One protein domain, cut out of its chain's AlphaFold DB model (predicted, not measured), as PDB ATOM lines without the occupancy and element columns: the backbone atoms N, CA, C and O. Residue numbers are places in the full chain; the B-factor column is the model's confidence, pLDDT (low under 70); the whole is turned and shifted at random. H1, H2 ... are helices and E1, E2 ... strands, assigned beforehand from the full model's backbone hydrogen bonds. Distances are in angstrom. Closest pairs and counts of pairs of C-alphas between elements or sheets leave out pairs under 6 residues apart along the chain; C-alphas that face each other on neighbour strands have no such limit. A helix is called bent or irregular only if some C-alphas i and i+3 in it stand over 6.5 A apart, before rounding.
ATOM      1  N   ILE A  78     149.161 169.023 203.806       95.12
ATOM      2  CA  ILE A  78     148.475 169.683 204.927       95.12
ATOM      3  C   ILE A  78     147.049 169.980 204.478       95.12
ATOM      4  O   ILE A  78     146.840 170.682 203.488       95.12
ATOM      5  N   VAL A  79     146.070 169.459 205.214       94.50
ATOM      6  CA  VAL A  79     144.645 169.646 204.925       94.50
ATOM      7  C   VAL A  79     144.047 170.569 205.979       94.50
ATOM      8  O   VAL A  79     144.023 170.224 207.157       94.50
ATOM      9  N   ARG A  80     143.554 171.733 205.552       94.19
ATOM     10  CA  ARG A  80     142.736 172.630 206.373       94.19
ATOM     11  C   ARG A  80     141.310 172.620 205.846       94.19
ATOM     12  O   ARG A  80     141.037 173.136 204.764       94.19
ATOM     13  N   ASP A  81     140.431 171.990 206.606       94.88
ATOM     14  CA  ASP A  81     139.006 171.836 206.316       94.88
ATOM     15  C   ASP A  81     138.173 173.047 206.791       94.88
ATOM     16  O   ASP A  81     138.704 174.108 207.122       94.88
ATOM     17  N   ASN A  82     136.849 172.880 206.830       96.69
ATOM     18  CA  ASN A  82     135.893 173.920 207.206       96.69
ATOM     19  C   ASN A  82     135.935 174.343 208.687       96.69
ATOM     20  O   ASN A  82     135.314 175.354 209.015       96.69
ATOM     21  N   VAL A  83     136.652 173.630 209.567       94.50
ATOM     22  CA  VAL A  83     136.848 174.069 210.959       94.50
ATOM     23  C   VAL A  83     138.066 174.983 211.114       94.50
ATOM     24  O   VAL A  83     138.242 175.624 212.150       94.50
ATOM     25  N   HIS A  84     138.900 175.093 210.078       94.06
ATOM     26  CA  HIS A  84     140.039 176.000 210.062       94.06
ATOM     27  C   HIS A  84     139.632 177.401 209.591       94.06
ATOM     28  O   HIS A  84     138.802 177.566 208.701       94.06
ATOM     29  N   ARG A  85     140.305 178.438 210.118       94.50
ATOM     30  CA  ARG A  85     140.090 179.841 209.701       94.50
ATOM     31  C   ARG A  85     140.244 180.048 208.189       94.50
ATOM     32  O   ARG A  85     139.587 180.910 207.617       94.50
ATOM     33  N   VAL A  86     141.160 179.308 207.568       93.69
ATOM     34  CA  VAL A  86     141.401 179.328 206.124       93.69
ATOM     35  C   VAL A  86     141.286 177.898 205.627       93.69
ATOM     36  O   VAL A  86     142.125 177.067 205.980       93.69
ATOM     37  N   VAL A  87     140.265 177.644 204.810       96.00
ATOM     38  CA  VAL A  87     140.064 176.363 204.131       96.00
ATOM     39  C   VAL A  87     141.050 176.286 202.970       96.00
ATOM     40  O   VAL A  87     140.973 177.076 202.029       96.00
ATOM     41  N   LEU A  88     142.020 175.385 203.070       94.94
ATOM     42  CA  LEU A  88     143.111 175.247 202.109       94.94
ATOM     43  C   LEU A  88     143.744 173.865 202.240       94.94
ATOM     44  O   LEU A  88     144.129 173.448 203.330       94.94
ATOM     45  N   THR A  89     143.963 173.204 201.112       95.88
ATOM     46  CA  THR A  89     144.836 172.031 201.058       95.88
ATOM     47  C   THR A  89     146.156 172.432 200.426       95.88
ATOM     48  O   THR A  89     146.188 172.890 199.285       95.88
ATOM     49  N   VAL A  90     147.248 172.245 201.162       95.56
ATOM     50  CA  VAL A  90     148.604 172.332 200.621       95.56
ATOM     51  C   VAL A  90     148.990 170.920 200.168       95.56
ATOM     52  O   VAL A  90     149.149 170.041 201.023       95.56
ATOM     53  N   PRO A  91     149.075 170.655 198.850       96.25
ATOM     54  CA  PRO A  91     149.412 169.330 198.347       96.25
ATOM     55  C   PRO A  91     150.848 168.959 198.716       96.25
ATOM     56  O   PRO A  91     151.661 169.824 199.044       96.25
ATOM     57  N   VAL A  92     151.160 167.664 198.638       96.25
ATOM     58  CA  VAL A  92     152.534 167.187 198.817       96.25
ATOM     59  C   VAL A  92     153.481 167.914 197.861       96.25
ATOM     60  O   VAL A  92     153.094 168.232 196.738       96.25
ATOM     61  N   ASP A  93     154.700 168.202 198.317       91.81
ATOM     62  CA  ASP A  93     155.743 168.873 197.529       91.81
ATOM     63  C   ASP A  93     155.324 170.241 196.938       91.81
ATOM     64  O   ASP A  93     155.928 170.732 195.987       91.81
ATOM     65  N   SER A  94     154.300 170.890 197.508       94.44
ATOM     66  CA  SER A  94     153.892 172.238 197.107       94.44
ATOM     67  C   SER A  94     155.051 173.241 197.236       94.44
ATOM     68  O   SER A  94     155.740 173.240 198.262       94.44
ATOM     69  N   PRO A  95     155.197 174.195 196.294       91.62
ATOM     70  CA  PRO A  95     156.126 175.319 196.435       91.62
ATOM     71  C   PRO A  95     155.929 176.120 197.733       91.62
ATOM     72  O   PRO A  95     156.865 176.735 198.233       91.62
ATOM     73  N   LEU A  96     154.732 176.064 198.333       91.19
ATOM     74  CA  LEU A  96     154.418 176.713 199.610       91.19
ATOM     75  C   LEU A  96     155.223 176.167 200.805       91.19
ATOM     76  O   LEU A  96     155.258 176.804 201.856       91.19
ATOM     77  N   PHE A  97     155.887 175.015 200.667       92.38
ATOM     78  CA  PHE A  97     156.799 174.484 201.682       92.38
ATOM     79  C   PHE A  97     158.197 175.120 201.664       92.38
ATOM     80  O   PHE A  97     159.016 174.848 202.555       92.38
ATOM     81  N   PHE A  98     158.493 175.959 200.673       90.06
ATOM     82  CA  PHE A  98     159.787 176.605 200.504       90.06
ATOM     83  C   PHE A  98     159.647 178.098 200.785       90.06
ATOM     84  O   PHE A  98     158.877 178.812 200.146       90.06
ATOM     85  N   LEU A  99     160.383 178.568 201.793       91.31
ATOM     86  CA  LEU A  99     160.450 179.992 202.081       91.31
ATOM     87  C   LEU A  99     161.307 180.664 201.015       91.31
ATOM     88  O   LEU A  99     162.381 180.173 200.671       91.31
ATOM     89  N   LYS A 100     160.816 181.793 200.513       92.75
ATOM     90  CA  LYS A 100     161.518 182.590 199.515       92.75
ATOM     91  C   LYS A 100     162.743 183.259 200.126       92.75
ATOM     92  O   LYS A 100     162.697 183.734 201.263       92.75
ATOM     93  N   VAL A 101     163.812 183.343 199.343       93.75
ATOM     94  CA  VAL A 101     164.967 184.181 199.658       93.75
ATOM     95  C   VAL A 101     164.480 185.634 199.747       93.75
ATOM     96  O   VAL A 101     163.778 186.085 198.834       93.75
ATOM     97  N   PRO A 102     164.792 186.377 200.828       94.88
ATOM     98  CA  PRO A 102     164.342 187.756 200.968       94.88
ATOM     99  C   PRO A 102     164.862 188.640 199.834       94.88
ATOM    100  O   PRO A 102     166.035 188.561 199.479       94.88
ATOM    101  N   GLN A 103     164.016 189.542 199.328       94.06
ATOM    102  CA  GLN A 103     164.364 190.400 198.188       94.06
ATOM    103  C   GLN A 103     165.657 191.192 198.419       94.06
ATOM    104  O   GLN A 103     166.499 191.257 197.537       94.06
ATOM    105  N   ARG A 104     165.876 191.693 199.643       96.12
ATOM    106  CA  ARG A 104     167.104 192.421 199.995       96.12
ATOM    107  C   ARG A 104     168.389 191.608 199.775       96.12
ATOM    108  O   ARG A 104     169.423 192.196 199.497       96.12
ATOM    109  N   GLU A 105     168.338 190.285 199.955       95.31
ATOM    110  CA  GLU A 105     169.507 189.408 199.788       95.31
ATOM    111  C   GLU A 105     169.791 189.175 198.300       95.31
ATOM    112  O   GLU A 105     170.949 189.083 197.903       95.31
ATOM    113  N   ILE A 106     168.735 189.134 197.478       95.50
ATOM    114  CA  ILE A 106     168.825 189.072 196.012       95.50
ATOM    115  C   ILE A 106     169.407 190.387 195.482       95.50
ATOM    116  O   ILE A 106     170.382 190.376 194.742       95.50
ATOM    117  N   ASP A 107     168.874 191.527 195.929       94.88
ATOM    118  CA  ASP A 107     169.328 192.853 195.492       94.88
ATOM    119  C   ASP A 107     170.790 193.132 195.889       94.88
ATOM    120  O   ASP A 107     171.508 193.840 195.183       94.88
ATOM    121  N   ALA A 108     171.242 192.591 197.027       96.69
ATOM    122  CA  ALA A 108     172.588 192.813 197.550       96.69
ATOM    123  C   ALA A 108     173.660 191.896 196.935       96.69
ATOM    124  O   ALA A 108     174.848 192.216 197.028       96.69
ATOM    125  N   ASN A 109     173.282 190.758 196.340       96.44
ATOM    126  CA  ASN A 109     174.230 189.773 195.828       96.44
ATOM    127  C   ASN A 109     174.088 189.585 194.308       96.44
ATOM    128  O   ASN A 109     173.182 188.880 193.873       96.44
ATOM    129  N   PRO A 110     175.030 190.091 193.487       95.00
ATOM    130  CA  PRO A 110     174.951 189.975 192.029       95.00
ATOM    131  C   PRO A 110     175.037 188.530 191.504       95.00
ATOM    132  O   PRO A 110     174.788 188.306 190.323       95.00
ATOM    133  N   ASN A 111     175.391 187.552 192.349       96.00
ATOM    134  CA  ASN A 111     175.408 186.129 191.989       96.00
ATOM    135  C   ASN A 111     174.074 185.413 192.264       96.00
ATOM    136  O   ASN A 111     173.971 184.215 192.009       96.00
ATOM    137  N   ILE A 112     173.083 186.105 192.830       93.19
ATOM    138  CA  ILE A 112     171.738 185.577 193.056       93.19
ATOM    139  C   ILE A 112     170.784 186.392 192.195       93.19
ATOM    140  O   ILE A 112     170.572 187.574 192.443       93.19
ATOM    141  N   ASP A 113     170.194 185.758 191.190       90.62
ATOM    142  CA  ASP A 113     169.207 186.418 190.346       90.62
ATOM    143  C   ASP A 113     167.766 186.175 190.838       90.62
ATOM    144  O   ASP A 113     167.488 185.313 191.679       90.62
ATOM    145  N   ALA A 114     166.823 186.962 190.309       85.88
ATOM    146  CA  ALA A 114     165.420 186.942 190.726       85.88
ATOM    147  C   ALA A 114     164.699 185.605 190.456       85.88
ATOM    148  O   ALA A 114     163.616 185.382 191.001       85.88
ATOM    149  N   SER A 115     165.277 184.705 189.651       91.56
ATOM    150  CA  SER A 115     164.707 183.386 189.370       91.56
ATOM    151  C   SER A 115     164.784 182.414 190.543       91.56
ATOM    152  O   SER A 115     164.055 181.426 190.540       91.56
ATOM    153  N   ILE A 116     165.576 182.706 191.583       91.12
ATOM    154  CA  ILE A 116     165.757 181.802 192.731       91.12
ATOM    155  C   ILE A 116     164.465 181.513 193.516       91.12
ATOM    156  O   ILE A 116     164.391 180.543 194.265       91.12
ATOM    157  N   ASN A 117     163.444 182.358 193.355       89.81
ATOM    158  CA  ASN A 117     162.156 182.261 194.041       89.81
ATOM    159  C   ASN A 117     161.007 181.742 193.149       89.81
ATOM    160  O   ASN A 117     159.840 181.886 193.551       89.81
ATOM    161  N   ASN A 118     161.320 181.217 191.956       80.62
ATOM    162  CA  ASN A 118     160.357 180.689 190.981       80.62
ATOM    163  C   ASN A 118     160.073 179.196 191.158       80.62
ATOM    164  O   ASN A 118     161.001 178.445 191.524       80.62
TER     165      ASN A 118
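Overview. This is residues 78 to 118 of the 118 residues of the protein "RagB/SusD family nutrient uptake outer membrane protein" of bacterium (UniProt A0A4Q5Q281). This is a thin, extended chain with little regular structure: a small strand hairpin, E1 and E2, at one end, a long unnamed stretch, residues 91 to 102, and two short helices, H1 and H2, at the other end, where the chain folds back. The printed part has 41 residues, 16 of them in named elements, in the order E1, E2, H1, H2; the class is mixed, the sheet antiparallel. It is extended, a rod spanning 45 by 19 by 9 A, with a radius of gyration of the C-alphas of 15.1 A.

Along the chain. E1 is residues 78 to 80, 6.6 A long, from C-alpha 78 at (148.475, 169.683, 204.927). E2 is residues 88 to 90, 6.4 A. H1 is residues 103 to 108, 8.6 A. H2, residues 114 to 117, ends at C-alpha 117 at (162.156, 182.261, 194.041); it is only just irregular, with C-alphas 114 and 117 6.6 A apart.

Arrangement. E1 and E2 form an antiparallel hairpin at 179 degrees, with N 80 and O 88 within hydrogen-bond range at 2.9 A. H1 and H2 are close but not clearly touching; their closest C-alphas, of Ile 106 and Ala 114, are 6.6 A apart. E1 is apart from both helices, and E2 from H2. In H1 every O i to N i+4 pair is within hydrogen-bond range; H2 is too short for such a pair, and its one O i to N i+3 pair is not within range.

Size, cuts and confidence. The C-alphas farthest apart, of Val 83 and Pro 110, are 45.4 A apart. The link from E2 to H1 is long, 12 residues. The printed part has no cut, and no printed residue is under 70 in pLDDT.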